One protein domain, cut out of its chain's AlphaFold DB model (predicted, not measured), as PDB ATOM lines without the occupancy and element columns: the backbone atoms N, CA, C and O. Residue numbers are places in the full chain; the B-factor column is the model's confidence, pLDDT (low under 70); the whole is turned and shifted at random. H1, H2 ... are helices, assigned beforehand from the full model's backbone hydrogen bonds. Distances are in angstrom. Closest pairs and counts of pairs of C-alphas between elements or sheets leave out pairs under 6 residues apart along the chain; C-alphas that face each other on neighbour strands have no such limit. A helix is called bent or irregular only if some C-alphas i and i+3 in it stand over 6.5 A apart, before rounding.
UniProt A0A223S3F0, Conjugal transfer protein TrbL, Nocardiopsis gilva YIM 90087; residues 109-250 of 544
ATOM      1  N   GLY A 109     -14.659 -43.848  44.516       81.94
ATOM      2  CA  GLY A 109     -14.565 -43.154  43.228       81.94
ATOM      3  C   GLY A 109     -15.783 -42.279  42.918       81.94
ATOM      4  O   GLY A 109     -15.617 -41.161  42.429       81.94
ATOM      5  N   SER A 110     -16.989 -42.739  43.265       80.81
ATOM      6  CA  SER A 110     -18.230 -41.968  43.117       80.81
ATOM      7  C   SER A 110     -18.213 -40.733  44.022       80.81
ATOM      8  O   SER A 110     -18.474 -39.625  43.556       80.81
ATOM      9  N   ARG A 111     -17.812 -40.902  45.292       83.06
ATOM     10  CA  ARG A 111     -17.701 -39.804  46.269       83.06
ATOM     11  C   ARG A 111     -16.679 -38.750  45.851       83.06
ATOM     12  O   ARG A 111     -16.986 -37.558  45.852       83.06
ATOM     13  N   LEU A 112     -15.484 -39.185  45.444       85.69
ATOM     14  CA  LEU A 112     -14.433 -38.303  44.931       85.69
ATOM     15  C   LEU A 112     -14.896 -37.564  43.668       85.69
ATOM     16  O   LEU A 112     -14.657 -36.365  43.541       85.69
ATOM     17  N   GLY A 113     -15.576 -38.263  42.753       84.62
ATOM     18  CA  GLY A 113     -16.137 -37.683  41.536       84.62
ATOM     19  C   GLY A 113     -17.136 -36.569  41.837       84.62
ATOM     20  O   GLY A 113     -16.981 -35.464  41.321       84.62
ATOM     21  N   VAL A 114     -18.103 -36.824  42.725       83.31
ATOM     22  CA  VAL A 114     -19.079 -35.823  43.189       83.31
ATOM     23  C   VAL A 114     -18.382 -34.627  43.844       83.31
ATOM     24  O   VAL A 114     -18.666 -33.489  43.475       83.31
ATOM     25  N   ALA A 115     -17.425 -34.855  44.747       84.44
ATOM     26  CA  ALA A 115     -16.707 -33.783  45.439       84.44
ATOM     27  C   ALA A 115     -15.852 -32.918  44.490       84.44
ATOM     28  O   ALA A 115     -15.889 -31.689  44.563       84.44
ATOM     29  N   ALA A 116     -15.113 -33.534  43.563       86.06
ATOM     30  CA  ALA A 116     -14.295 -32.821  42.579       86.06
ATOM     31  C   ALA A 116     -15.154 -31.998  41.605       86.06
ATOM     32  O   ALA A 116     -14.802 -30.873  41.245       86.06
ATOM     33  N   LEU A 117     -16.303 -32.545  41.210       84.69
ATOM     34  CA  LEU A 117     -17.280 -31.901  40.341       84.69
ATOM     35  C   LEU A 117     -17.994 -30.734  41.042       84.69
ATOM     36  O   LEU A 117     -18.154 -29.671  40.443       84.69
ATOM     37  N   ALA A 118     -18.335 -30.889  42.323       83.88
ATOM     38  CA  ALA A 118     -18.870 -29.824  43.168       83.88
ATOM     39  C   ALA A 118     -17.859 -28.684  43.370       83.88
ATOM     40  O   ALA A 118     -18.216 -27.513  43.242       83.88
ATOM     41  N   LEU A 119     -16.583 -29.010  43.611       86.19
ATOM     42  CA  LEU A 119     -15.497 -28.028  43.703       86.19
ATOM     43  C   LEU A 119     -15.356 -27.252  42.388       86.19
ATOM     44  O   LEU A 119     -15.344 -26.022  42.401       86.19
ATOM     45  N   PHE A 120     -15.307 -27.954  41.253       85.06
ATOM     46  CA  PHE A 120     -15.244 -27.339  39.925       85.06
ATOM     47  C   PHE A 120     -16.429 -26.388  39.697       85.06
ATOM     48  O   PHE A 120     -16.233 -25.221  39.359       85.06
ATOM     49  N   ALA A 121     -17.652 -26.848  39.968       82.00
ATOM     50  CA  ALA A 121     -18.866 -26.048  39.852       82.00
ATOM     51  C   ALA A 121     -18.844 -24.804  40.750       82.00
ATOM     52  O   ALA A 121     -19.138 -23.708  40.279       82.00
ATOM     53  N   SER A 122     -18.441 -24.956  42.015       84.00
ATOM     54  CA  SER A 122     -18.328 -23.866  42.989       84.00
ATOM     55  C   SER A 122     -17.330 -22.795  42.535       84.00
ATOM     56  O   SER A 122     -17.644 -21.605  42.571       84.00
ATOM     57  N   VAL A 123     -16.172 -23.195  41.989       86.06
ATOM     58  CA  VAL A 123     -15.173 -22.260  41.442       86.06
ATOM     59  C   VAL A 123     -15.742 -21.428  40.287       86.06
ATOM     60  O   VAL A 123     -15.523 -20.215  40.253       86.06
ATOM     61  N   PHE A 124     -16.498 -22.024  39.359       83.69
ATOM     62  CA  PHE A 124     -17.064 -21.273  38.230       83.69
ATOM     63  C   PHE A 124     -18.321 -20.477  38.595       83.69
ATOM     64  O   PHE A 124     -18.410 -19.304  38.228       83.69
ATOM     65  N   ALA A 125     -19.265 -21.062  39.332       78.81
ATOM     66  CA  ALA A 125     -20.493 -20.391  39.753       78.81
ATOM     67  C   ALA A 125     -20.194 -19.267  40.759       78.81
ATOM     68  O   ALA A 125     -20.536 -18.108  40.515       78.81
ATOM     69  N   GLY A 126     -19.474 -19.579  41.840       81.12
ATOM     70  CA  GLY A 126     -19.028 -18.604  42.833       81.12
ATOM     71  C   GLY A 126     -18.082 -17.562  42.236       81.12
ATOM     72  O   GLY A 126     -18.248 -16.369  42.484       81.12
ATOM     73  N   GLY A 127     -17.152 -17.974  41.368       84.62
ATOM     74  CA  GLY A 127     -16.257 -17.062  40.651       84.62
ATOM     75  C   GLY A 127     -16.989 -16.093  39.716       84.62
ATOM     76  O   GLY A 127     -16.636 -14.911  39.665       84.62
ATOM     77  N   LEU A 128     -18.037 -16.543  39.011       83.38
ATOM     78  CA  LEU A 128     -18.878 -15.662  38.199       83.38
ATOM     79  C   LEU A 128     -19.696 -14.710  39.076       83.38
ATOM     80  O   LEU A 128     -19.728 -13.521  38.765       83.38
ATOM     81  N   ILE A 129     -20.309 -15.186  40.165       83.00
ATOM     82  CA  ILE A 129     -21.072 -14.342  41.102       83.00
ATOM     83  C   ILE A 129     -20.167 -13.270  41.725       83.00
ATOM     84  O   ILE A 129     -20.536 -12.096  41.747       83.00
ATOM     85  N   LEU A 130     -18.952 -13.630  42.150       86.88
ATOM     86  CA  LEU A 130     -17.955 -12.696  42.680       86.88
ATOM     87  C   LEU A 130     -17.561 -11.657  41.621       86.88
ATOM     88  O   LEU A 130     -17.655 -10.454  41.869       86.88
ATOM     89  N   ALA A 131     -17.185 -12.093  40.415       86.12
ATOM     90  CA  ALA A 131     -16.812 -11.187  39.328       86.12
ATOM     91  C   ALA A 131     -17.973 -10.271  38.889       86.12
ATOM     92  O   ALA A 131     -17.741  -9.115  38.526       86.12
ATOM     93  N   ALA A 132     -19.209 -10.773  38.928       85.38
ATOM     94  CA  ALA A 132     -20.426 -10.019  38.659       85.38
ATOM     95  C   ALA A 132     -20.694  -8.969  39.744       85.38
ATOM     96  O   ALA A 132     -20.928  -7.807  39.417       85.38
ATOM     97  N   SER A 133     -20.596  -9.361  41.016       89.69
ATOM     98  CA  SER A 133     -20.754  -8.478  42.173       89.69
ATOM     99  C   SER A 133     -19.736  -7.338  42.137       89.69
ATOM    100  O   SER A 133     -20.125  -6.173  42.131       89.69
ATOM    101  N   VAL A 134     -18.443  -7.640  41.963       91.75
ATOM    102  CA  VAL A 134     -17.384  -6.620  41.842       91.75
ATOM    103  C   VAL A 134     -17.641  -5.675  40.662       91.75
ATOM    104  O   VAL A 134     -17.519  -4.458  40.811       91.75
ATOM    105  N   ALA A 135     -18.054  -6.193  39.499       88.62
ATOM    106  CA  ALA A 135     -18.390  -5.353  38.348       88.62
ATOM    107  C   ALA A 135     -19.592  -4.429  38.627       88.62
ATOM    108  O   ALA A 135     -19.552  -3.250  38.268       88.62
ATOM    109  N   LEU A 136     -20.639  -4.934  39.287       90.31
ATOM    110  CA  LEU A 136     -21.809  -4.148  39.681       90.31
ATOM    111  C   LEU A 136     -21.469  -3.101  40.748       90.31
ATOM    112  O   LEU A 136     -21.923  -1.967  40.622       90.31
ATOM    113  N   ILE A 137     -20.636  -3.430  41.739       93.31
ATOM    114  CA  ILE A 137     -20.151  -2.493  42.763       93.31
ATOM    115  C   ILE A 137     -19.386  -1.341  42.102       93.31
ATOM    116  O   ILE A 137     -19.710  -0.179  42.339       93.31
ATOM    117  N   VAL A 138     -18.438  -1.632  41.204       92.31
ATOM    118  CA  VAL A 138     -17.680  -0.596  40.477       92.31
ATOM    119  C   VAL A 138     -18.599   0.270  39.604       92.31
ATOM    120  O   VAL A 138     -18.456   1.493  39.594       92.31
ATOM    121  N   LEU A 139     -19.579  -0.327  38.912       90.94
ATOM    122  CA  LEU A 139     -20.577   0.422  38.136       90.94
ATOM    123  C   LEU A 139     -21.449   1.319  39.028       90.94
ATOM    124  O   LEU A 139     -21.687   2.473  38.672       90.94
ATOM    125  N   LYS A 140     -21.894   0.823  40.189       93.81
ATOM    126  CA  LYS A 140     -22.704   1.574  41.159       93.81
ATOM    127  C   LYS A 140     -21.925   2.731  41.773       93.81
ATOM    128  O   LYS A 140     -22.442   3.842  41.778       93.81
ATOM    129  N   ILE A 141     -20.687   2.508  42.214       95.44
ATOM    130  CA  ILE A 141     -19.815   3.567  42.745       95.44
ATOM    131  C   ILE A 141     -19.553   4.623  41.663       95.44
ATOM    132  O   ILE A 141     -19.744   5.810  41.911       95.44
ATOM    133  N   GLY A 142     -19.201   4.211  40.440       92.56
ATOM    134  CA  GLY A 142     -18.991   5.138  39.322       92.56
ATOM    135  C   GLY A 142     -20.237   5.965  38.980       92.56
ATOM    136  O   GLY A 142     -20.128   7.161  38.721       92.56
ATOM    137  N   PHE A 143     -21.423   5.355  39.031       93.75
ATOM    138  CA  PHE A 143     -22.699   6.036  38.805       93.75
ATOM    139  C   PHE A 143     -23.055   7.009  39.941       93.75
ATOM    140  O   PHE A 143     -23.456   8.138  39.668       93.75
ATOM    141  N   LEU A 144     -22.848   6.619  41.204       95.62
ATOM    142  CA  LEU A 144     -23.052   7.486  42.370       95.62
ATOM    143  C   LEU A 144     -22.110   8.698  42.353       95.62
ATOM    144  O   LEU A 144     -22.563   9.815  42.585       95.62
ATOM    145  N   LEU A 145     -20.834   8.508  42.001       95.25
ATOM    146  CA  LEU A 145     -19.884   9.609  41.806       95.25
ATOM    147  C   LEU A 145     -20.324  10.549  40.669       95.25
ATOM    148  O   LEU A 145     -20.202  11.766  40.798       95.25
ATOM    149  N   LEU A 146     -20.884  10.008  39.579       93.62
ATOM    150  CA  LEU A 146     -21.432  10.816  38.486       93.62
ATOM    151  C   LEU A 146     -22.644  11.652  38.908       93.62
ATOM    152  O   LEU A 146     -22.764  12.799  38.476       93.62
ATOM    153  N   LEU A 147     -23.536  11.072  39.718       94.88
ATOM    154  CA  LEU A 147     -24.713  11.752  40.254       94.88
ATOM    155  C   LEU A 147     -24.337  12.810  41.293       94.88
ATOM    156  O   LEU A 147     -24.918  13.891  41.282       94.88
ATOM    157  N   LEU A 148     -23.333  12.551  42.133       96.25
ATOM    158  CA  LEU A 148     -22.818  13.526  43.097       96.25
ATOM    159  C   LEU A 148     -22.247  14.771  42.397       96.25
ATOM    160  O   LEU A 148     -22.412  15.886  42.886       96.25
ATOM    161  N   LEU A 149     -21.651  14.605  41.212       93.88
ATOM    162  CA  LEU A 149     -21.192  15.712  40.365       93.88
ATOM    163  C   LEU A 149     -22.299  16.366  39.507       93.88
ATOM    164  O   LEU A 149     -22.034  17.383  38.860       93.88
ATOM    165  N   SER A 150     -23.528  15.833  39.505       94.56
ATOM    166  CA  SER A 150     -24.656  16.346  38.708       94.56
ATOM    167  C   SER A 150     -24.902  17.857  38.882       94.56
ATOM    168  O   SER A 150     -24.971  18.550  37.864       94.56
ATOM    169  N   PRO A 151     -24.936  18.434  40.107       93.50
ATOM    170  CA  PRO A 151     -25.191  19.868  40.281       93.50
ATOM    171  C   PRO A 151     -24.139  20.755  39.601       93.50
ATOM    172  O   PRO A 151     -24.470  21.803  39.049       93.50
ATOM    173  N   ILE A 152     -22.876  20.313  39.586       93.88
ATOM    174  CA  ILE A 152     -21.756  21.037  38.967       93.88
ATOM    175  C   ILE A 152     -21.906  21.025  37.441       93.88
ATOM    176  O   ILE A 152     -21.781  22.066  36.793       93.88
ATOM    177  N   PHE A 153     -22.226  19.867  36.856       91.88
ATOM    178  CA  PHE A 153     -22.446  19.752  35.413       91.88
ATOM    179  C   PHE A 153     -23.697  20.500  34.938       91.88
ATOM    180  O   PHE A 153     -23.658  21.120  33.875       91.88
ATOM    181  N   LEU A 154     -24.772  20.508  35.732       92.50
ATOM    182  CA  LEU A 154     -25.978  21.291  35.454       92.50
ATOM    183  C   LEU A 154     -25.698  22.800  35.489       92.50
ATOM    184  O   LEU A 154     -26.092  23.502  34.560       92.50
ATOM    185  N   LEU A 155     -24.958  23.291  36.492       92.94
ATOM    186  CA  LEU A 155     -24.583  24.706  36.599       92.94
ATOM    187  C   LEU A 155     -23.725  25.164  35.406       92.94
ATOM    188  O   LEU A 155     -23.995  26.203  34.805       92.94
ATOM    189  N   ILE A 156     -22.732  24.359  35.013       90.69
ATOM    190  CA  ILE A 156     -21.894  24.610  33.827       90.69
ATOM    191  C   ILE A 156     -22.730  24.560  32.536       90.69
ATOM    192  O   ILE A 156     -22.500  25.351  31.620       90.69
ATOM    193  N   GLY A 157     -23.724  23.670  32.463       89.69
ATOM    194  CA  GLY A 157     -24.602  23.478  31.305       89.69
ATOM    195  C   GLY A 157     -25.465  24.687  30.924       89.69
ATOM    196  O   GLY A 157     -25.866  24.801  29.763       89.69
ATOM    197  N   ILE A 158     -25.709  25.610  31.862       90.81
ATOM    198  CA  ILE A 158     -26.442  26.863  31.615       90.81
ATOM    199  C   ILE A 158     -25.642  27.800  30.689       90.81
ATOM    200  O   ILE A 158     -26.231  28.552  29.910       90.81
ATOM    201  N   HIS A 159     -24.304  27.736  30.713       88.88
ATOM    202  CA  HIS A 159     -23.469  28.629  29.913       88.88
ATOM    203  C   HIS A 159     -23.556  28.290  28.408       88.88
ATOM    204  O   HIS A 159     -23.235  27.164  28.005       88.88
ATOM    205  N   PRO A 160     -23.925  29.247  27.531       81.88
ATOM    206  CA  PRO A 160     -23.960  29.014  26.090       81.88
ATOM    207  C   PRO A 160     -22.558  28.695  25.544       81.88
ATOM    208  O   PRO A 160     -21.548  29.211  26.027       81.88
ATOM    209  N   GLY A 161     -22.486  27.826  24.534       86.50
ATOM    210  CA  GLY A 161     -21.222  27.316  23.996       86.50
ATOM    211  C   GLY A 161     -20.725  26.077  24.749       86.50
ATOM    212  O   GLY A 161     -21.431  25.070  24.810       86.50
ATOM    213  N   TYR A 162     -19.507  26.143  25.298       82.88
ATOM    214  CA  TYR A 162     -18.769  24.997  25.856       82.88
ATOM    215  C   TYR A 162     -19.548  24.198  26.918       82.88
ATOM    216  O   TYR A 162     -19.488  22.967  26.924       82.88
ATOM    217  N   GLY A 163     -20.325  24.878  27.770       86.75
ATOM    218  CA  GLY A 163     -21.075  24.254  28.863       86.75
ATOM    219  C   GLY A 163     -22.051  23.166  28.406       86.75
ATOM    220  O   GLY A 163     -22.114  22.095  29.009       86.75
ATOM    221  N   ARG A 164     -22.737  23.380  27.275       88.31
ATOM    222  CA  ARG A 164     -23.684  22.401  26.708       88.31
ATOM    223  C   ARG A 164     -22.997  21.122  26.233       88.31
ATOM    224  O   ARG A 164     -23.522  20.035  26.457       88.31
ATOM    225  N   THR A 165     -21.812  21.229  25.629       88.12
ATOM    226  CA  THR A 165     -21.030  20.060  25.191       88.12
ATOM    227  C   THR A 165     -20.562  19.226  26.386       88.12
ATOM    228  O   THR A 165     -20.586  17.997  26.326       88.12
ATOM    229  N   VAL A 166     -20.179  19.879  27.490       89.44
ATOM    230  CA  VAL A 166     -19.800  19.196  28.737       89.44
ATOM    231  C   VAL A 166     -21.005  18.493  29.369       89.44
ATOM    232  O   VAL A 166     -20.895  17.318  29.715       89.44
ATOM    233  N   LEU A 167     -22.162  19.163  29.457       90.81
ATOM    234  CA  LEU A 167     -23.397  18.577  29.991       90.81
ATOM    235  C   LEU A 167     -23.836  17.339  29.191       90.81
ATOM    236  O   LEU A 167     -24.116  16.295  29.781       90.81
ATOM    237  N   LEU A 168     -23.844  17.428  27.856       89.50
ATOM    238  CA  LEU A 168     -24.177  16.296  26.988       89.50
ATOM    239  C   LEU A 168     -23.204  15.129  27.179       89.50
ATOM    240  O   LEU A 168     -23.647  13.990  27.260       89.50
ATOM    241  N   ARG A 169     -21.900  15.394  27.324       88.81
ATOM    242  CA  ARG A 169     -20.891  14.350  27.555       88.81
ATOM    243  C   ARG A 169     -21.021  13.685  28.931       88.81
ATOM    244  O   ARG A 169     -20.809  12.479  29.041       88.81
ATOM    245  N   TRP A 170     -21.385  14.437  29.973       92.94
ATOM    246  CA  TRP A 170     -21.729  13.859  31.278       92.94
ATOM    247  C   TRP A 170     -22.977  12.974  31.181       92.94
ATOM    248  O   TRP A 170     -22.960  11.846  31.671       92.94
ATOM    249  N   PHE A 171     -24.021  13.429  30.484       90.88
ATOM    250  CA  PHE A 171     -25.238  12.647  30.273       90.88
ATOM    251  C   PHE A 171     -24.979  11.374  29.441       90.88
ATOM    252  O   PHE A 171     -25.456  10.300  29.801       90.88
ATOM    253  N   GLU A 172     -24.158  11.460  28.387       90.06
ATOM    254  CA  GLU A 172     -23.715  10.315  27.572       90.06
ATOM    255  C   GLU A 172     -22.961   9.286  28.439       90.06
ATOM    256  O   GLU A 172     -23.192   8.081  28.326       90.06
ATOM    257  N   MET A 173     -22.128   9.748  29.379       89.50
ATOM    258  CA  MET A 173     -21.433   8.899  30.352       89.50
ATOM    259  C   MET A 173     -22.381   8.292  31.404       89.50
ATOM    260  O   MET A 173     -22.227   7.118  31.748       89.50
ATOM    261  N   MET A 174     -23.388   9.036  31.877       90.31
ATOM    262  CA  MET A 174     -24.418   8.537  32.798       90.31
ATOM    263  C   MET A 174     -25.235   7.413  32.153       90.31
ATOM    264  O   MET A 174     -25.361   6.323  32.717       90.31
ATOM    265  N   LEU A 175     -25.721   7.645  30.931       89.62
ATOM    266  CA  LEU A 175     -26.445   6.656  30.137       89.62
ATOM    267  C   LEU A 175     -25.547   5.462  29.773       89.62
ATOM    268  O   LEU A 175     -25.982   4.314  29.826       89.62
ATOM    269  N   GLY A 176     -24.267   5.714  29.488       86.50
ATOM    270  CA  GLY A 176     -23.262   4.695  29.201       86.50
ATOM    271  C   GLY A 176     -22.916   3.782  30.384       86.50
ATOM    272  O   GLY A 176     -22.542   2.628  30.159       86.50
ATOM    273  N   LEU A 177     -23.039   4.257  31.629       90.00
ATOM    274  CA  LEU A 177     -22.949   3.430  32.840       90.00
ATOM    275  C   LEU A 177     -24.245   2.644  33.080       90.00
ATOM    276  O   LEU A 177     -24.185   1.449  33.370       90.00
ATOM    277  N   LEU A 178     -25.401   3.281  32.883       89.69
ATOM    278  CA  LEU A 178     -26.716   2.647  33.009       89.69
ATOM    279  C   LEU A 178     -26.858   1.475  32.018       89.69
ATOM    280  O   LEU A 178     -27.216   0.367  32.418       89.69
ATOM    281  N   LEU A 179     -26.453   1.661  30.757       87.12
ATOM    282  CA  LEU A 179     -26.456   0.613  29.732       87.12
ATOM    283  C   LEU A 179     -25.536  -0.570  30.094       87.12
ATOM    284  O   LEU A 179     -25.904  -1.721  29.872       87.12
ATOM    285  N   LYS A 180     -24.371  -0.311  30.710       87.50
ATOM    286  CA  LYS A 180     -23.486  -1.371  31.237       87.50
ATOM    287  C   LYS A 180     -24.127  -2.128  32.405       87.50
ATOM    288  O   LYS A 180     -23.967  -3.344  32.483       87.50
ATOM    289  N   GLN A 181     -24.863  -1.443  33.284       90.06
ATOM    290  CA  GLN A 181     -25.611  -2.088  34.368       90.06
ATOM    291  C   GLN A 181     -26.725  -2.988  33.807       90.06
ATOM    292  O   GLN A 181     -26.833  -4.140  34.216       90.06
ATOM    293  N   VAL A 182     -27.506  -2.501  32.833       89.00
ATOM    294  CA  VAL A 182     -28.559  -3.285  32.157       89.00
ATOM    295  C   VAL A 182     -27.970  -4.506  31.453       89.00
ATOM    296  O   VAL A 182     -28.479  -5.607  31.635       89.00
ATOM    297  N   PHE A 183     -26.860  -4.349  30.724       86.44
ATOM    298  CA  PHE A 183     -26.148  -5.473  30.111       86.44
ATOM    299  C   PHE A 183     -25.743  -6.541  31.141       86.44
ATOM    300  O   PHE A 183     -25.932  -7.732  30.901       86.44
ATOM    301  N   MET A 184     -25.232  -6.127  32.304       85.94
ATOM    302  CA  MET A 184     -24.828  -7.058  33.357       85.94
ATOM    303  C   MET A 184     -26.025  -7.813  33.959       85.94
ATOM    304  O   MET A 184     -25.937  -9.017  34.183       85.94
ATOM    305  N   VAL A 185     -27.161  -7.134  34.162       87.56
ATOM    306  CA  VAL A 185     -28.412  -7.764  34.623       87.56
ATOM    307  C   VAL A 185     -28.963  -8.736  33.575       87.56
ATOM    308  O   VAL A 185     -29.350  -9.844  33.932       87.56
ATOM    309  N   LEU A 186     -28.939  -8.379  32.286       87.62
ATOM    310  CA  LEU A 186     -29.347  -9.273  31.192       87.62
ATOM    311  C   LEU A 186     -28.463 -10.526  31.105       87.62
ATOM    312  O   LEU A 186     -28.978 -11.617  30.874       87.62
ATOM    313  N   LEU A 187     -27.152 -10.397  31.332       85.31
ATOM    314  CA  LEU A 187     -26.227 -11.535  31.368       85.31
ATOM    315  C   LEU A 187     -26.546 -12.489  32.531       85.31
ATOM    316  O   LEU A 187     -26.524 -13.704  32.346       85.31
ATOM    317  N   ILE A 188     -26.892 -11.954  33.707       85.75
ATOM    318  CA  ILE A 188     -27.328 -12.753  34.864       85.75
ATOM    319  C   ILE A 188     -28.693 -13.407  34.592       85.75
ATOM    320  O   ILE A 188     -28.862 -14.594  34.855       85.75
ATOM    321  N   ALA A 189     -29.652 -12.684  34.009       88.06
ATOM    322  CA  ALA A 189     -30.958 -13.236  33.647       88.06
ATOM    323  C   ALA A 189     -30.842 -14.380  32.620       88.06
ATOM    324  O   ALA A 189     -31.521 -15.396  32.748       88.06
ATOM    325  N   LEU A 190     -29.934 -14.254  31.646       88.25
ATOM    326  CA  LEU A 190     -29.607 -15.317  30.694       88.25
ATOM    327  C   LEU A 190     -28.982 -16.542  31.387       88.25
ATOM    328  O   LEU A 190     -29.347 -17.668  31.064       88.25
ATOM    329  N   LEU A 191     -28.097 -16.342  32.372       84.50
ATOM    330  CA  LEU A 191     -27.556 -17.431  33.197       84.50
ATOM    331  C   LEU A 191     -28.672 -18.193  33.931       84.50
ATOM    332  O   LEU A 191     -28.708 -19.419  33.873       84.50
ATOM    333  N   VAL A 192     -29.605 -17.476  34.564       84.75
ATOM    334  CA  VAL A 192     -30.748 -18.071  35.283       84.75
ATOM    335  C   VAL A 192     -31.703 -18.797  34.328       84.75
ATOM    336  O   VAL A 192     -32.167 -19.892  34.639       84.75
ATOM    337  N   MET A 193     -31.955 -18.244  33.137       87.06
ATOM    338  CA  MET A 193     -32.753 -18.904  32.097       87.06
ATOM    339  C   MET A 193     -32.119 -20.229  31.656       87.06
ATOM    340  O   MET A 193     -32.804 -21.248  31.573       87.06
ATOM    341  N   CYS A 194     -30.808 -20.240  31.409       84.81
ATOM    342  CA  CYS A 194     -30.101 -21.454  31.018       84.81
ATOM    343  C   CYS A 194     -29.989 -22.465  32.167       84.81
ATOM    344  O   CYS A 194     -30.096 -23.658  31.907       84.81
ATOM    345  N   TYR A 195     -29.876 -22.024  33.425       85.62
ATOM    346  CA  TYR A 195     -30.022 -22.900  34.592       85.62
ATOM    347  C   TYR A 195     -31.387 -23.605  34.607       85.62
ATOM    348  O   TYR A 195     -31.440 -24.830  34.714       85.62
ATOM    349  N   GLY A 196     -32.482 -22.858  34.420       82.50
ATOM    350  CA  GLY A 196     -33.829 -23.429  34.342       82.50
ATOM    351  C   GLY A 196     -33.982 -24.434  33.195       82.50
ATOM    352  O   GLY A 196     -34.566 -25.497  33.384       82.50
ATOM    353  N   LEU A 197     -33.393 -24.143  32.030       86.06
ATOM    354  CA  LEU A 197     -33.385 -25.057  30.886       86.06
ATOM    355  C   LEU A 197     -32.590 -26.346  31.160       86.06
ATOM    356  O   LEU A 197     -33.029 -27.415  30.754       86.06
ATOM    357  N   VAL A 198     -31.444 -26.260  31.846       83.31
ATOM    358  CA  VAL A 198     -30.631 -27.431  32.225       83.31
ATOM    359  C   VAL A 198     -31.350 -28.292  33.267       83.31
ATOM    360  O   VAL A 198     -31.364 -29.511  33.129       83.31
ATOM    361  N   MET A 199     -31.993 -27.677  34.264       78.44
ATOM    362  CA  MET A 199     -32.776 -28.398  35.277       78.44
ATOM    363  C   MET A 199     -34.059 -29.028  34.718       78.44
ATOM    364  O   MET A 199     -34.495 -30.059  35.216       78.44
ATOM    365  N   ALA A 200     -34.637 -28.464  33.652       81.06
ATOM    366  CA  ALA A 200     -35.756 -29.080  32.937       81.06
ATOM    367  C   ALA A 200     -35.360 -30.350  32.152       81.06
ATOM    368  O   ALA A 200     -36.236 -31.105  31.727       81.06
ATOM    369  N   MET A 201     -34.063 -30.607  31.950       82.06
ATOM    370  CA  MET A 201     -33.584 -31.861  31.370       82.06
ATOM    371  C   MET A 201     -33.371 -32.892  32.483       82.06
ATOM    372  O   MET A 201     -32.533 -32.692  33.363       82.06
ATOM    373  N   SER A 202     -34.074 -34.027  32.401       71.88
ATOM    374  CA  SER A 202     -33.945 -35.182  33.308       71.88
ATOM    375  C   SER A 202     -32.647 -35.964  33.046       71.88
ATOM    376  O   SER A 202     -32.645 -37.117  32.615       71.88
ATOM    377  N   ILE A 203     -31.525 -35.279  33.231       76.12
ATOM    378  CA  ILE A 203     -30.165 -35.772  33.056       76.12
ATOM    379  C   ILE A 203     -29.562 -35.954  34.452       76.12
ATOM    380  O   ILE A 203     -29.814 -35.141  35.338       76.12
ATOM    381  N   GLY A 204     -28.738 -36.987  34.653       76.81
ATOM    382  CA  GLY A 204     -28.067 -37.213  35.936       76.81
ATOM    383  C   GLY A 204     -27.324 -35.966  36.438       76.81
ATOM    384  O   GLY A 204     -26.591 -35.328  35.676       76.81
ATOM    385  N   TRP A 205     -27.505 -35.651  37.724       75.31
ATOM    386  CA  TRP A 205     -27.057 -34.421  38.399       75.31
ATOM    387  C   TRP A 205     -25.635 -33.973  38.019       75.31
ATOM    388  O   TRP A 205     -25.411 -32.812  37.672       75.31
ATOM    389  N   GLY A 206     -24.672 -34.901  37.976       74.44
ATOM    390  CA  GLY A 206     -23.289 -34.578  37.616       74.44
ATOM    391  C   GLY A 206     -23.135 -33.960  36.216       74.44
ATOM    392  O   GLY A 206     -22.357 -33.025  36.023       74.44
ATOM    393  N   LEU A 207     -23.914 -34.421  35.234       80.88
ATOM    394  CA  LEU A 207     -23.878 -33.891  33.870       80.88
ATOM    395  C   LEU A 207     -24.647 -32.562  33.743       80.88
ATOM    396  O   LEU A 207     -24.204 -31.697  32.987       80.88
ATOM    397  N   GLN A 208     -25.711 -32.341  34.527       82.75
ATOM    398  CA  GLN A 208     -26.345 -31.015  34.650       82.75
ATOM    399  C   GLN A 208     -25.335 -29.972  35.157       82.75
ATOM    400  O   GLN A 208     -25.193 -28.894  34.578       82.75
ATOM    401  N   VAL A 209     -24.575 -30.318  36.200       80.50
ATOM    402  CA  VAL A 209     -23.552 -29.453  36.803       80.50
ATOM    403  C   VAL A 209     -22.394 -29.162  35.835       80.50
ATOM    404  O   VAL A 209     -21.978 -28.006  35.712       80.50
ATOM    405  N   ILE A 210     -21.910 -30.160  35.081       84.12
ATOM    406  CA  ILE A 210     -20.910 -29.947  34.013       84.12
ATOM    407  C   ILE A 210     -21.444 -28.980  32.953       84.12
ATOM    408  O   ILE A 210     -20.750 -28.031  32.583       84.12
ATOM    409  N   LEU A 211     -22.675 -29.193  32.477       86.19
ATOM    410  CA  LEU A 211     -23.295 -28.377  31.435       86.19
ATOM    411  C   LEU A 211     -23.477 -26.919  31.889       86.19
ATOM    412  O   LEU A 211     -23.130 -25.992  31.152       86.19
ATOM    413  N   LEU A 212     -23.931 -26.712  33.130       85.12
ATOM    414  CA  LEU A 212     -24.066 -25.395  33.752       85.12
ATOM    415  C   LEU A 212     -22.708 -24.689  33.914       85.12
ATOM    416  O   LEU A 212     -22.578 -23.501  33.604       85.12
ATOM    417  N   SER A 213     -21.673 -25.414  34.346       84.50
ATOM    418  CA  SER A 213     -20.317 -24.870  34.464       84.50
ATOM    419  C   SER A 213     -19.739 -24.484  33.099       84.50
ATOM    420  O   SER A 213     -19.131 -23.423  32.958       84.50
ATOM    421  N   LEU A 214     -19.956 -25.304  32.068       86.25
ATOM    422  CA  LEU A 214     -19.495 -25.037  30.705       86.25
ATOM    423  C   LEU A 214     -20.208 -23.808  30.113       86.25
ATOM    424  O   LEU A 214     -19.563 -22.950  29.506       86.25
ATOM    425  N   PHE A 215     -21.507 -23.650  30.382       86.50
ATOM    426  CA  PHE A 215     -22.263 -22.448  30.024       86.50
ATOM    427  C   PHE A 215     -21.759 -21.185  30.753       86.50
ATOM    428  O   PHE A 215     -21.592 -20.128  30.139       86.50
ATOM    429  N   THR A 216     -21.429 -21.309  32.040       86.00
ATOM    430  CA  THR A 216     -20.831 -20.239  32.862       86.00
ATOM    431  C   THR A 216     -19.491 -19.768  32.275       86.00
ATOM    432  O   THR A 216     -19.262 -18.565  32.109       86.00
ATOM    433  N   VAL A 217     -18.625 -20.709  31.876       84.56
ATOM    434  CA  VAL A 217     -17.353 -20.424  31.184       84.56
ATOM    435  C   VAL A 217     -17.590 -19.750  29.830       84.56
ATOM    436  O   VAL A 217     -16.924 -18.759  29.518       84.56
ATOM    437  N   ALA A 218     -18.559 -20.228  29.042       86.06
ATOM    438  CA  ALA A 218     -18.903 -19.630  27.756       86.06
ATOM    439  C   ALA A 218     -19.325 -18.158  27.914       86.06
ATOM    440  O   ALA A 218     -18.734 -17.282  27.274       86.06
ATOM    441  N   LEU A 219     -20.265 -17.846  28.817       83.00
ATOM    442  CA  LEU A 219     -20.663 -16.461  29.095       83.00
ATOM    443  C   LEU A 219     -19.479 -15.588  29.530       83.00
ATOM    444  O   LEU A 219     -19.367 -14.443  29.089       83.00
ATOM    445  N   PHE A 220     -18.557 -16.114  30.343       82.31
ATOM    446  CA  PHE A 220     -17.384 -15.356  30.781       82.31
ATOM    447  C   PHE A 220     -16.423 -15.003  29.633       82.31
ATOM    448  O   PHE A 220     -15.846 -13.911  29.634       82.31
ATOM    449  N   ILE A 221     -16.270 -15.888  28.643       84.25
ATOM    450  CA  ILE A 221     -15.485 -15.630  27.425       84.25
ATOM    451  C   ILE A 221     -16.211 -14.606  26.540       84.25
ATOM    452  O   ILE A 221     -15.622 -13.600  26.132       84.25
ATOM    453  N   TYR A 222     -17.508 -14.810  26.292       82.62
ATOM    454  CA  TYR A 222     -18.296 -13.963  25.395       82.62
ATOM    455  C   TYR A 222     -18.684 -12.592  25.984       82.62
ATOM    456  O   TYR A 222     -19.032 -11.686  25.222       82.62
ATOM    457  N   ARG A 223     -18.549 -12.355  27.299       81.75
ATOM    458  CA  ARG A 223     -18.874 -11.046  27.909       81.75
ATOM    459  C   ARG A 223     -18.124  -9.873  27.271       81.75
ATOM    460  O   ARG A 223     -18.678  -8.783  27.183       81.75
ATOM    461  N   LYS A 224     -16.883 -10.087  26.810       77.25
ATOM    462  CA  LYS A 224     -16.078  -9.054  26.133       77.25
ATOM    463  C   LYS A 224     -16.657  -8.675  24.760       77.25
ATOM    464  O   LYS A 224     -17.008  -7.506  24.607       77.25
ATOM    465  N   PRO A 225     -16.803  -9.588  23.774       72.56
ATOM    466  CA  PRO A 225     -17.393  -9.236  22.481       72.56
ATOM    467  C   PRO A 225     -18.816  -8.672  22.603       72.56
ATOM    468  O   PRO A 225     -19.106  -7.675  21.948       72.56
ATOM    469  N   PHE A 226     -19.669  -9.196  23.494       63.34
ATOM    470  CA  PHE A 226     -20.990  -8.593  23.717       63.34
ATOM    471  C   PHE A 226     -20.906  -7.171  24.297       63.34
ATOM    472  O   PHE A 226     -21.600  -6.278  23.812       63.34
ATOM    473  N   ALA A 227     -20.005  -6.907  25.251       70.69
ATOM    474  CA  ALA A 227     -19.778  -5.549  25.749       70.69
ATOM    475  C   ALA A 227     -19.290  -4.581  24.653       70.69
ATOM    476  O   ALA A 227     -19.604  -3.394  24.726       70.69
ATOM    477  N   HIS A 228     -18.584  -5.054  23.616       67.81
ATOM    478  CA  HIS A 228     -18.207  -4.216  22.470       67.81
ATOM    479  C   HIS A 228     -19.407  -3.814  21.594       67.81
ATOM    480  O   HIS A 228     -19.431  -2.686  21.108       67.81
ATOM    481  N   LEU A 229     -20.435  -4.663  21.464       64.31
ATOM    482  CA  LEU A 229     -21.673  -4.321  20.744       64.31
ATOM    483  C   LEU A 229     -22.473  -3.220  21.466       64.31
ATOM    484  O   LEU A 229     -23.019  -2.321  20.826       64.31
ATOM    485  N   PHE A 230     -22.464  -3.217  22.802       60.81
ATOM    486  CA  PHE A 230     -23.004  -2.103  23.592       60.81
ATOM    487  C   PHE A 230     -22.042  -0.906  23.681       60.81
ATOM    488  O   PHE A 230     -22.489   0.222  23.875       60.81
ATOM    489  N   ALA A 231     -20.734  -1.099  23.477       58.22
ATOM    490  CA  ALA A 231     -19.773  -0.000  23.374       58.22
ATOM    491  C   ALA A 231     -19.952   0.821  22.085       58.22
ATOM    492  O   ALA A 231     -19.743   2.027  22.122       58.22
ATOM    493  N   SER A 232     -20.422   0.230  20.978       55.94
ATOM    494  CA  SER A 232     -20.834   1.001  19.787       55.94
ATOM    495  C   SER A 232     -22.034   1.930  20.025       55.94
ATOM    496  O   SER A 232     -22.225   2.874  19.262       55.94
ATOM    497  N   VAL A 233     -22.809   1.704  21.092       53.84
ATOM    498  CA  VAL A 233     -23.909   2.578  21.544       53.84
ATOM    499  C   VAL A 233     -23.405   3.649  22.537       53.84
ATOM    500  O   VAL A 233     -24.157   4.526  22.946       53.84
ATOM    501  N   ASN A 234     -22.126   3.611  22.930       53.25
ATOM    502  CA  ASN A 234     -21.584   4.341  24.076       53.25
ATOM    503  C   ASN A 234     -20.502   5.365  23.666       53.25
ATOM    504  O   ASN A 234     -19.474   5.013  23.082       53.25
ATOM    505  N   ALA A 235     -20.655   6.626  24.072       50.56
ATOM    506  CA  ALA A 235     -19.529   7.385  24.625       50.56
ATOM    507  C   ALA A 235     -18.802   8.359  23.670       50.56
ATOM    508  O   ALA A 235     -18.524   9.503  24.027       50.56
ATOM    509  N   ASN A 236     -18.382   7.870  22.498       52.44
ATOM    510  CA  ASN A 236     -17.329   8.539  21.711       52.44
ATOM    511  C   ASN A 236     -17.720   8.902  20.272       52.44
ATOM    512  O   ASN A 236     -16.905   9.496  19.565       52.44
ATOM    513  N   THR A 237     -18.927   8.560  19.818       52.22
ATOM    514  CA  THR A 237     -19.318   8.675  18.398       52.22
ATOM    515  C   THR A 237     -20.359   9.763  18.144       52.22
ATOM    516  O   THR A 237     -20.319  10.389  17.091       52.22
ATOM    517  N   PHE A 238     -21.272  10.038  19.079       51.25
ATOM    518  CA  PHE A 238     -22.339  11.019  18.847       51.25
ATOM    519  C   PHE A 238     -21.813  12.453  18.921       51.25
ATOM    520  O   PHE A 238     -21.955  13.223  17.970       51.25
ATOM    521  N   THR A 239     -21.105  12.784  20.001       51.97
ATOM    522  CA  THR A 239     -20.457  14.090  20.157       51.97
ATOM    523  C   THR A 239     -19.282  14.286  19.197       51.97
ATOM    524  O   THR A 239     -19.129  15.384  18.668       51.97
ATOM    525  N   SER A 240     -18.491  13.249  18.880       52.66
ATOM    526  CA  SER A 240     -17.407  13.387  17.892       52.66
ATOM    527  C   SER A 240     -17.920  13.575  16.466       52.66
ATOM    528  O   SER A 240     -17.334  14.380  15.752       52.66
ATOM    529  N   ARG A 241     -19.036  12.937  16.069       57.25
ATOM    530  CA  ARG A 241     -19.679  13.194  14.770       57.25
ATOM    531  C   ARG A 241     -20.296  14.585  14.694       57.25
ATOM    532  O   ARG A 241     -20.085  15.263  13.702       57.25
ATOM    533  N   MET A 242     -20.978  15.056  15.741       54.53
ATOM    534  CA  MET A 242     -21.517  16.424  15.758       54.53
ATOM    535  C   MET A 242     -20.417  17.495  15.778       54.53
ATOM    536  O   MET A 242     -20.552  18.525  15.124       54.53
ATOM    537  N   VAL A 243     -19.300  17.258  16.475       54.31
ATOM    538  CA  VAL A 243     -18.137  18.159  16.442       54.31
ATOM    539  C   VAL A 243     -17.390  18.051  15.107       54.31
ATOM    540  O   VAL A 243     -16.963  19.080  14.592       54.31
ATOM    541  N   SER A 244     -17.283  16.867  14.492       56.47
ATOM    542  CA  SER A 244     -16.706  16.730  13.148       56.47
ATOM    543  C   SER A 244     -17.606  17.300  12.055       56.47
ATOM    544  O   SER A 244     -17.073  17.793  11.074       56.47
ATOM    545  N   ASP A 245     -18.932  17.297  12.218       55.69
ATOM    546  CA  ASP A 245     -19.865  17.993  11.322       55.69
ATOM    547  C   ASP A 245     -19.825  19.507  11.543       55.69
ATOM    548  O   ASP A 245     -19.896  20.257  10.578       55.69
ATOM    549  N   ALA A 246     -19.651  19.990  12.777       55.78
ATOM    550  CA  ALA A 246     -19.478  21.420  13.034       55.78
ATOM    551  C   ALA A 246     -18.153  21.943  12.442       55.78
ATOM    552  O   ALA A 246     -18.147  22.944  11.725       55.78
ATOM    553  N   VAL A 247     -17.044  21.232  12.681       55.88
ATOM    554  CA  VAL A 247     -15.699  21.554  12.161       55.88
ATOM    555  C   VAL A 247     -15.578  21.269  10.658       55.88
ATOM    556  O   VAL A 247     -14.901  22.003   9.944       55.88
ATOM    557  N   GLY A 248     -16.248  20.228  10.167       51.47
ATOM    558  CA  GLY A 248     -16.301  19.821   8.760       51.47
ATOM    559  C   GLY A 248     -17.445  20.453   7.965       51.47
ATOM    560  O   GLY A 248     -17.609  20.138   6.784       51.47
ATOM    561  N   SER A 249     -18.233  21.346   8.575       47.16
ATOM    562  CA  SER A 249     -19.350  22.004   7.901       47.16
ATOM    563  C   SER A 249     -18.825  22.803   6.709       47.16
ATOM    564  O   SER A 249     -18.138  23.817   6.843       47.16
ATOM    565  N   SER A 250     -19.178  22.356   5.499       50.66
ATOM    566  CA  SER A 250     -18.680  22.989   4.269       50.66
ATOM    567  C   SER A 250     -19.095  24.462   4.120       50.66
ATOM    568  O   SER A 250     -18.553  25.166   3.278       50.66
TER     569      SER A 250
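AT A GLANCE: This is residues 109 to 250 of the 544 residues of the protein "Conjugal transfer protein TrbL" of Nocardiopsis gilva YIM 90087 (UniProt A0A223S3F0). A long, slender rod of helices makes three passes: H1 runs one way, H3 returns, and the bent H4, followed by H5, folds back again. H1, H3 and arm H4a form an up and down bundle, each running against the one before, and short H2 lies at the turn between H1 and H3. The 142 printed residues have five named helices, H1 to H5 in order, and no named strand; the class is all helix. The whole is only just extended, close to loose, with a radius of gyration of the C-alphas of 22.0 A and spans of 74 by 35 by 21 A.

HOW THE PARTS SIT: H1, residues 109 to 148, touches H3, residues 162 to 199, with its residues 132 to 146 alone, opposite ways at a shallow tilt of 20 degrees; the closest C-alphas, of Phe 143 and Leu 177, are 6.5 A apart. H2, residues 150 to 157, forms a helical hairpin with H3, the closest C-alphas being Gly 157 and Gly 163 at 4.4 A. H4, residues 205 to 231, was assigned as one helix by its hydrogen bonds but is bent, C-alphas 221 and 224 being 6.7 A apart; its arms are H4a, residues 205 to 221, and H4b, residues 224 to 231. H4a touches H1, the closest C-alphas being Ala 121 and Ser 213 at 5.7 A. H4b touches H3, the closest C-alphas being Leu 179 and Phe 230 at 7.5 A. H5, residues 238 to 247, is close to but not clearly touching H3, the closest C-alphas being Arg 169 and Thr 239 at 7.4 A. Every O i to N i+4 pair is within hydrogen-bond range in H1, H2, H4a, H4b and H5, and 33 of 34 in H3.

IN THESE COORDINATES: H1 begins at C-alpha 109 (-14.565, -43.154, 43.228) and is 57.3 A long; H2 is 10.3 A. H3 begins at C-alpha 162 (-18.769, 24.997, 25.856) and is 56.0 A long. H4a is 24.6 A, H4b 10.2 A, and H5, 14.1 A, ends at C-alpha 247 (-15.699, 21.554, 12.161).

THE WHOLE: The C-alphas farthest apart, of Gly 109 and Ser 250, are 76.9 A apart. The printed part has no cut and no long link. Residues 244 to 250 stand free. The pLDDT is under 70 at residue 226 and residues 228 to 250.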